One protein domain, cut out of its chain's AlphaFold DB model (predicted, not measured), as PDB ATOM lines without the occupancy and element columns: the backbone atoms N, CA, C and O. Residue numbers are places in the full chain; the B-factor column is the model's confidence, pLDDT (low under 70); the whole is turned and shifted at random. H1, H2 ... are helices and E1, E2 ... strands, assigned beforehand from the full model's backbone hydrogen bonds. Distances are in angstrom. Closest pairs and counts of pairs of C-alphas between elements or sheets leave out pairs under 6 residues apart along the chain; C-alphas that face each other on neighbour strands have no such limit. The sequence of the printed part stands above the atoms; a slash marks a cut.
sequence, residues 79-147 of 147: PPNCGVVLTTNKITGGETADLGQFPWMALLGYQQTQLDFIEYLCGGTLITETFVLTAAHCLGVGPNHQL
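What this domain is: This is residues 79 to 147 of the 147 residues of the protein "phenoloxidase-activating factor 1-like isoform X2" of Diabrotica virgifera virgifera (western corn rootworm) (UniProt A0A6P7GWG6). With little regular structure, a long unnamed stretch, residues 79 to 104, of which 88 to 97 stick out, leads into a two-stranded antiparallel hairpin, E1 and E2, with short helix H1 near the bend in E2. The printed part has 69 residues; E1, E2 and H1 follow in that order, mostly strand, holding only 20 residues. It is loose, with a radius of gyration of the C-alphas of 15.2 A and spans of 42 by 29 by 25 A.

How they stand to each other: E1, residues 105 to 111, and E2, residues 118 to 126, form a hairpin at 147 degrees, with N 106 and O 124 within hydrogen-bond range at 2.9 A. E2 bends by 80 degrees at residue 121. H1, residues 136 to 139, is too short for an O i to N i+4 pair; its one O i to N i+3 pair is within range. The closest C-alphas of E2 and H1, Cys 122 and Cys 138, are 6.0 A apart. E1 and H1 are only just apart, 8.2 A at the closest.

Where its parts are: E1 begins at C-alpha 105 (211.646, 271.060, 182.456) and measures 19.8 A, E2 20.0 A. H1, 5.5 A, ends at C-alpha 139 (228.216, 273.029, 178.827).

The domain as a whole: The C-alphas farthest apart, Thr 88 and Gln 114, are 43.7 A apart. The printed part has no cut; both links are short. pLDDT is under 70 at residues 88 to 91 and 141 to 147.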
ATOM      1  N   PRO A  79     210.199 284.516 189.108       75.62
ATOM      2  CA  PRO A  79     208.795 284.783 188.854       75.62
ATOM      3  C   PRO A  79     207.960 284.448 190.102       75.62
ATOM      4  O   PRO A  79     208.235 283.455 190.777       75.62
ATOM      5  N   PRO A  80     206.916 285.241 190.407       73.38
ATOM      6  CA  PRO A  80     206.091 285.049 191.603       73.38
ATOM      7  C   PRO A  80     205.341 283.710 191.607       73.38
ATOM      8  O   PRO A  80     204.951 283.230 192.666       73.38
ATOM      9  N   ASN A  81     205.153 283.107 190.429       81.62
ATOM     10  CA  ASN A  81     204.539 281.799 190.251       81.62
ATOM     11  C   ASN A  81     205.611 280.816 189.759       81.62
ATOM     12  O   ASN A  81     205.871 280.727 188.560       81.62
ATOM     13  N   CYS A  82     206.245 280.093 190.681       84.38
ATOM     14  CA  CYS A  82     207.231 279.052 190.390       84.38
ATOM     15  C   CYS A  82     206.837 277.729 191.070       84.38
ATOM     16  O   CYS A  82     206.030 277.716 191.996       84.38
ATOM     17  N   GLY A  83     207.362 276.598 190.584       85.31
ATOM     18  CA  GLY A  83     207.176 275.291 191.234       85.31
ATOM     19  C   GLY A  83     205.742 274.738 191.249       85.31
ATOM     20  O   GLY A  83     205.454 273.809 192.002       85.31
ATOM     21  N   VAL A  84     204.830 275.282 190.437       85.38
ATOM     22  CA  VAL A  84     203.437 274.814 190.347       85.38
ATOM     23  C   VAL A  84     203.361 273.498 189.564       85.38
ATOM     24  O   VAL A  84     203.500 273.491 188.343       85.38
ATOM     25  N   VAL A  85     203.119 272.389 190.263       82.62
ATOM     26  CA  VAL A  85     202.842 271.075 189.656       82.62
ATOM     27  C   VAL A  85     201.328 270.879 189.561       82.62
ATOM     28  O   VAL A  85     200.598 271.198 190.500       82.62
ATOM     29  N   LEU A  86     200.844 270.316 188.451       73.31
ATOM     30  CA  LEU A  86     199.420 269.997 188.259       73.31
ATOM     31  C   LEU A  86     198.938 268.797 189.100       73.31
ATOM     32  O   LEU A  86     197.736 268.561 189.207       73.31
ATOM     33  N   THR A  87     199.856 268.045 189.715       70.38
ATOM     34  CA  THR A  87     199.572 266.865 190.538       70.38
ATOM     35  C   THR A  87     200.374 266.906 191.842       70.38
ATOM     36  O   THR A  87     201.517 267.354 191.879       70.38
ATOM     37  N   THR A  88     199.772 266.456 192.945       64.69
ATOM     38  CA  THR A  88     200.381 266.456 194.293       64.69
ATOM     39  C   THR A  88     200.913 265.084 194.717       64.69
ATOM     40  O   THR A  88     201.397 264.920 195.839       64.69
ATOM     41  N   ASN A  89     200.825 264.081 193.840       68.31
ATOM     42  CA  ASN A  89     201.226 262.720 194.162       68.31
ATOM     43  C   ASN A  89     202.749 262.580 194.123       68.31
ATOM     44  O   ASN A  89     203.416 262.973 193.168       68.31
ATOM     45  N   LYS A  90     203.301 261.970 195.171       61.91
ATOM     46  CA  LYS A  90     204.716 261.615 195.228       61.91
ATOM     47  C   LYS A  90     204.981 260.475 194.243       61.91
ATOM     48  O   LYS A  90     204.511 259.360 194.453       61.91
ATOM     49  N   ILE A  91     205.750 260.750 193.192       65.06
ATOM     50  CA  ILE A  91     206.160 259.737 192.216       65.06
ATOM     51  C   ILE A  91     207.065 258.712 192.917       65.06
ATOM     52  O   ILE A  91     208.080 259.064 193.519       65.06
ATOM     53  N   THR A  92     206.707 257.432 192.840       76.06
ATOM     54  CA  THR A  92     207.573 256.304 193.217       76.06
ATOM     55  C   THR A  92     207.627 255.341 192.038       76.06
ATOM     56  O   THR A  92     206.603 255.075 191.425       76.06
ATOM     57  N   GLY A  93     208.820 254.871 191.665       82.62
ATOM     58  CA  GLY A  93     208.995 253.968 190.518       82.62
ATOM     59  C   GLY A  93     209.105 254.639 189.143       82.62
ATOM     60  O   GLY A  93     209.572 253.982 188.224       82.62
ATOM     61  N   GLY A  94     208.788 255.933 189.027       79.88
ATOM     62  CA  GLY A  94     208.911 256.704 187.786       79.88
ATOM     63  C   GLY A  94     207.876 256.304 186.731       79.88
ATOM     64  O   GLY A  94     207.721 255.136 186.393       79.88
ATOM     65  N   GLU A  95     207.176 257.284 186.179       84.00
ATOM     66  CA  GLU A  95     206.252 257.095 185.059       84.00
ATOM     67  C   GLU A  95     206.417 258.243 184.061       84.00
ATOM     68  O   GLU A  95     207.039 259.265 184.373       84.00
ATOM     69  N   THR A  96     205.923 258.063 182.837       87.19
ATOM     70  CA  THR A  96     205.943 259.126 181.826       87.19
ATOM     71  C   THR A  96     205.115 260.309 182.318       87.19
ATOM     72  O   THR A  96     203.969 260.133 182.715       87.19
ATOM     73  N   ALA A  97     205.698 261.507 182.282       87.19
ATOM     74  CA  ALA A  97     205.009 262.719 182.699       87.19
ATOM     75  C   ALA A  97     203.910 263.119 181.703       87.19
ATOM     76  O   ALA A  97     204.097 263.016 180.486       87.19
ATOM     77  N   ASP A  98     202.804 263.647 182.223       86.12
ATOM     78  CA  ASP A  98     201.762 264.265 181.407       86.12
ATOM     79  C   ASP A  98     202.267 265.562 180.756       86.12
ATOM     80  O   ASP A  98     203.180 266.242 181.246       86.12
ATOM     81  N   LEU A  99     201.627 265.954 179.652       86.62
ATOM     82  CA  LEU A  99     201.920 267.222 178.988       86.62
ATOM     83  C   LEU A  99     201.727 268.395 179.958       86.62
ATOM     84  O   LEU A  99     200.643 268.613 180.492       86.62
ATOM     85  N   GLY A 100     202.797 269.167 180.168       86.25
ATOM     86  CA  GLY A 100     202.784 270.329 181.054       86.25
ATOM     87  C   GLY A 100     202.815 270.006 182.551       86.25
ATOM     88  O   GLY A 100     202.699 270.932 183.350       86.25
ATOM     89  N   GLN A 101     203.004 268.743 182.957       86.94
ATOM     90  CA  GLN A 101     203.076 268.370 184.377       86.94
ATOM     91  C   GLN A 101     204.240 269.059 185.106       86.94
ATOM     92  O   GLN A 101     204.093 269.465 186.258       86.94
ATOM     93  N   PHE A 102     205.373 269.223 184.418       90.00
ATOM     94  CA  PHE A 102     206.572 269.889 184.928       90.00
ATOM     95  C   PHE A 102     207.003 270.999 183.958       90.00
ATOM     96  O   PHE A 102     207.901 270.794 183.138       90.00
ATOM     97  N   PRO A 103     206.356 272.177 184.008       90.12
ATOM     98  CA  PRO A 103     206.511 273.213 182.985       90.12
ATOM     99  C   PRO A 103     207.901 273.868 182.962       90.12
ATOM    100  O   PRO A 103     208.257 274.507 181.978       90.12
ATOM    101  N   TRP A 104     208.699 273.707 184.019       92.69
ATOM    102  CA  TRP A 104     210.083 274.187 184.076       92.69
ATOM    103  C   TRP A 104     211.103 273.224 183.464       92.69
ATOM    104  O   TRP A 104     212.279 273.577 183.396       92.69
ATOM    105  N   MET A 105     210.710 272.016 183.051       94.69
ATOM    106  CA  MET A 105     211.646 271.060 182.456       94.69
ATOM    107  C   MET A 105     212.168 271.582 181.116       94.69
ATOM    108  O   MET A 105     211.395 271.836 180.194       94.69
ATOM    109  N   ALA A 106     213.488 271.708 181.005       95.62
ATOM    110  CA  ALA A 106     214.176 272.093 179.780       95.62
ATOM    111  C   ALA A 106     215.043 270.939 179.268       95.62
ATOM    112  O   ALA A 106     215.643 270.201 180.054       95.62
ATOM    113  N   LEU A 107     215.133 270.812 177.946       94.88
ATOM    114  CA  LEU A 107     216.006 269.860 177.267       94.88
ATOM    115  C   LEU A 107     217.102 270.637 176.536       94.88
ATOM    116  O   LEU A 107     216.806 271.576 175.797       94.88
ATOM    117  N   LEU A 108     218.362 270.275 176.768       94.25
ATOM    118  CA  LEU A 108     219.512 270.963 176.189       94.25
ATOM    119  C   LEU A 108     219.943 270.256 174.908       94.25
ATOM    120  O   LEU A 108     220.326 269.086 174.940       94.25
ATOM    121  N   GLY A 109     219.832 270.977 173.792       91.81
ATOM    122  CA  GLY A 109     220.205 270.512 172.462       91.81
ATOM    123  C   GLY A 109     221.587 271.013 172.046       91.81
ATOM    124  O   GLY A 109     221.883 272.199 172.177       91.81
ATOM    125  N   TYR A 110     222.402 270.115 171.505       89.31
ATOM    126  CA  TYR A 110     223.753 270.362 171.020       89.31
ATOM    127  C   TYR A 110     223.781 270.163 169.512       89.31
ATOM    128  O   TYR A 110     223.409 269.108 169.000       89.31
ATOM    129  N   GLN A 111     224.220 271.191 168.791       86.25
ATOM    130  CA  GLN A 111     224.453 271.090 167.360       86.25
ATOM    131  C   GLN A 111     225.922 270.740 167.125       86.25
ATOM    132  O   GLN A 111     226.805 271.584 167.286       86.25
ATOM    133  N   GLN A 112     226.182 269.494 166.741       79.69
ATOM    134  CA  GLN A 112     227.518 269.059 166.351       79.69
ATOM    135  C   GLN A 112     227.808 269.579 164.938       79.69
ATOM    136  O   GLN A 112     226.997 269.417 164.034       79.69
ATOM    137  N   THR A 113     228.990 270.149 164.699       78.06
ATOM    138  CA  THR A 113     229.378 270.662 163.366       78.06
ATOM    139  C   THR A 113     229.412 269.596 162.268       78.06
ATOM    140  O   THR A 113     229.424 269.936 161.089       78.06
ATOM    141  N   GLN A 114     229.455 268.319 162.649       79.25
ATOM    142  CA  GLN A 114     229.548 267.176 161.740       79.25
ATOM    143  C   GLN A 114     228.210 266.450 161.537       79.25
ATOM    144  O   GLN A 114     228.146 265.533 160.723       79.25
ATOM    145  N   LEU A 115     227.161 266.826 162.277       77.19
ATOM    146  CA  LEU A 115     225.854 266.175 162.226       77.19
ATOM    147  C   LEU A 115     224.790 267.186 161.795       77.19
ATOM    148  O   LEU A 115     224.734 268.302 162.303       77.19
ATOM    149  N   ASP A 116     223.895 266.762 160.906       87.31
ATOM    150  CA  ASP A 116     222.748 267.568 160.456       87.31
ATOM    151  C   ASP A 116     221.556 267.517 161.436       87.31
ATOM    152  O   ASP A 116     220.439 267.911 161.095       87.31
ATOM    153  N   PHE A 117     221.758 267.026 162.662       86.25
ATOM    154  CA  PHE A 117     220.714 266.940 163.681       86.25
ATOM    155  C   PHE A 117     221.186 267.462 165.043       86.25
ATOM    156  O   PHE A 117     222.379 267.516 165.333       86.25
ATOM    157  N   ILE A 118     220.218 267.872 165.866       89.56
ATOM    158  CA  ILE A 118     220.444 268.329 167.240       89.56
ATOM    159  C   ILE A 118     220.406 267.109 168.162       89.56
ATOM    160  O   ILE A 118     219.401 266.394 168.197       89.56
ATOM    161  N   GLU A 119     221.472 266.897 168.925       88.44
ATOM    162  CA  GLU A 119     221.525 265.877 169.973       88.44
ATOM    163  C   GLU A 119     221.060 266.444 171.308       88.44
ATOM    164  O   GLU A 119     221.469 267.528 171.708       88.44
ATOM    165  N   TYR A 120     220.220 265.703 172.029       91.06
ATOM    166  CA  TYR A 120     219.720 266.109 173.339       91.06
ATOM    167  C   TYR A 120     220.306 265.209 174.422       91.06
ATOM    168  O   TYR A 120     219.826 264.099 174.641       91.06
ATOM    169  N   LEU A 121     221.358 265.689 175.083       90.62
ATOM    170  CA  LEU A 121     222.165 264.880 176.008       90.62
ATOM    171  C   LEU A 121     222.019 265.299 177.474       90.62
ATOM    172  O   LEU A 121     222.380 264.544 178.372       90.62
ATOM    173  N   CYS A 122     221.464 266.486 177.728       94.81
ATOM    174  CA  CYS A 122     221.314 267.036 179.070       94.81
ATOM    175  C   CYS A 122     219.940 267.669 179.291       94.81
ATOM    176  O   CYS A 122     219.235 268.048 178.356       94.81
ATOM    177  N   GLY A 123     219.588 267.820 180.566       95.62
ATOM    178  CA  GLY A 123     218.411 268.556 181.011       95.62
ATOM    179  C   GLY A 123     218.756 269.897 181.657       95.62
ATOM    180  O   GLY A 123     219.916 270.226 181.923       95.62
ATOM    181  N   GLY A 124     217.717 270.665 181.954       96.12
ATOM    182  CA  GLY A 124     217.793 271.896 182.725       96.12
ATOM    183  C   GLY A 124     216.459 272.244 183.377       96.12
ATOM    184  O   GLY A 124     215.450 271.567 183.182       96.12
ATOM    185  N   THR A 125     216.458 273.306 184.173       95.81
ATOM    186  CA  THR A 125     215.270 273.840 184.848       95.81
ATOM    187  C   THR A 125     215.138 275.329 184.567       95.81
ATOM    188  O   THR A 125     216.051 276.096 184.864       95.81
ATOM    189  N   LEU A 126     214.008 275.751 184.005       93.19
ATOM    190  CA  LEU A 126     213.688 277.163 183.814       93.19
ATOM    191  C   LEU A 126     213.456 277.823 185.180       93.19
ATOM    192  O   LEU A 126     212.512 277.476 185.888       93.19
ATOM    193  N   ILE A 127     214.326 278.761 185.550       90.44
ATOM    194  CA  ILE A 127     214.271 279.457 186.848       90.44
ATOM    195  C   ILE A 127     213.737 280.887 186.720       90.44
ATOM    196  O   ILE A 127     213.238 281.450 187.688       90.44
ATOM    197  N   THR A 128     213.801 281.473 185.525       86.81
ATOM    198  CA  THR A 128     213.232 282.789 185.197       86.81
ATOM    199  C   THR A 128     212.733 282.783 183.751       86.81
ATOM    200  O   THR A 128     212.861 281.776 183.065       86.81
ATOM    201  N   GLU A 129     212.219 283.905 183.247       85.81
ATOM    202  CA  GLU A 129     211.796 284.026 181.843       85.81
ATOM    203  C   GLU A 129     212.945 283.847 180.830       85.81
ATOM    204  O   GLU A 129     212.688 283.579 179.658       85.81
ATOM    205  N   THR A 130     214.205 283.982 181.259       87.94
ATOM    206  CA  THR A 130     215.374 283.984 180.359       87.94
ATOM    207  C   THR A 130     216.528 283.088 180.804       87.94
ATOM    208  O   THR A 130     217.484 282.918 180.049       87.94
ATOM    209  N   PHE A 131     216.462 282.491 181.998       89.88
ATOM    210  CA  PHE A 131     217.545 281.674 182.551       89.88
ATOM    211  C   PHE A 131     217.113 280.232 182.816       89.88
ATOM    212  O   PHE A 131     216.106 279.975 183.483       89.88
ATOM    213  N   VAL A 132     217.950 279.301 182.355       94.31
ATOM    214  CA  VAL A 132     217.865 277.865 182.634       94.31
ATOM    215  C   VAL A 132     219.040 277.462 183.524       94.31
ATOM    216  O   VAL A 132     220.196 277.726 183.198       94.31
ATOM    217  N   LEU A 133     218.742 276.804 184.640       93.12
ATOM    218  CA  LEU A 133     219.717 276.171 185.522       93.12
ATOM    219  C   LEU A 133     220.076 274.776 184.993       93.12
ATOM    220  O   LEU A 133     219.188 273.993 184.656       93.12
ATOM    221  N   THR A 134     221.367 274.448 184.944       95.00
ATOM    222  CA  THR A 134     221.875 273.130 184.529       95.00
ATOM    223  C   THR A 134     223.229 272.831 185.187       95.00
ATOM    224  O   THR A 134     223.781 273.669 185.900       95.00
ATOM    225  N   ALA A 135     223.769 271.635 184.960       90.88
ATOM    226  CA  ALA A 135     225.092 271.247 185.427       90.88
ATOM    227  C   ALA A 135     226.198 271.826 184.528       90.88
ATOM    228  O   ALA A 135     226.082 271.828 183.305       90.88
ATOM    229  N   ALA A 136     227.321 272.250 185.115       89.56
ATOM    230  CA  ALA A 136     228.442 272.827 184.360       89.56
ATOM    231  C   ALA A 136     229.022 271.872 183.297       89.56
ATOM    232  O   ALA A 136     229.388 272.306 182.203       89.56
ATOM    233  N   HIS A 137     229.046 270.565 183.580       88.81
ATOM    234  CA  HIS A 137     229.540 269.565 182.631       88.81
ATOM    235  C   HIS A 137     228.665 269.457 181.373       88.81
ATOM    236  O   HIS A 137     229.178 269.109 180.315       88.81
ATOM    237  N   CYS A 138     227.378 269.825 181.453       90.44
ATOM    238  CA  CYS A 138     226.502 269.887 180.286       90.44
ATOM    239  C   CYS A 138     226.918 270.993 179.308       90.44
ATOM    240  O   CYS A 138     226.502 270.976 178.162       90.44
ATOM    241  N   LEU A 139     227.744 271.959 179.712       86.69
ATOM    242  CA  LEU A 139     228.216 273.029 178.827       86.69
ATOM    243  C   LEU A 139     229.628 272.764 178.279       86.69
ATOM    244  O   LEU A 139     230.245 273.663 177.716       86.69
ATOM    245  N   GLY A 140     230.172 271.554 178.472       72.25
ATOM    246  CA  GLY A 140     231.540 271.221 178.058       72.25
ATOM    247  C   GLY A 140     232.628 271.880 178.915       72.25
ATOM    248  O   GLY A 140     233.798 271.900 178.528       72.25
ATOM    249  N   VAL A 141     232.267 272.415 180.089       58.59
ATOM    250  CA  VAL A 141     233.193 273.037 181.045       58.59
ATOM    251  C   VAL A 141     233.685 271.965 182.028       58.59
ATOM    252  O   VAL A 141     233.128 271.781 183.107       58.59
ATOM    253  N   GLY A 142     234.712 271.209 181.630       52.78
ATOM    254  CA  GLY A 142     235.370 270.182 182.448       52.78
ATOM    255  C   GLY A 142     236.644 269.630 181.783       52.78
ATOM    256  O   GLY A 142     236.780 269.738 180.566       52.78
ATOM    257  N   PRO A 143     237.596 269.047 182.545       48.00
ATOM    258  CA  PRO A 143     238.931 268.694 182.043       48.00
ATOM    259  C   PRO A 143     238.979 267.519 181.051       48.00
ATOM    260  O   PRO A 143     240.056 267.212 180.558       48.00
ATOM    261  N   ASN A 144     237.850 266.885 180.728       50.62
ATOM    262  CA  ASN A 144     237.770 265.833 179.716       50.62
ATOM    263  C   ASN A 144     236.541 266.073 178.841       50.62
ATOM    264  O   ASN A 144     235.423 265.695 179.181       50.62
ATOM    265  N   HIS A 145     236.774 266.763 177.731       51.69
ATOM    266  CA  HIS A 145     235.782 267.048 176.709       51.69
ATOM    267  C   HIS A 145     235.538 265.767 175.897       51.69
ATOM    268  O   HIS A 145     236.355 265.396 175.058       51.69
ATOM    269  N   GLN A 146     234.431 265.080 176.161       46.66
ATOM    270  CA  GLN A 146     233.809 264.177 175.197       46.66
ATOM    271  C   GLN A 146     232.321 264.515 175.177       46.66
ATOM    272  O   GLN A 146     231.577 264.118 176.072       46.66
ATOM    273  N   LEU A 147     231.950 265.335 174.194       51.47
ATOM    274  CA  LEU A 147     230.655 265.209 173.538       51.47
ATOM    275  C   LEU A 147     230.762 264.004 172.599       51.47
ATOM    276  O   LEU A 147     231.776 263.958 171.858       51.47
TER     277      LEU A 147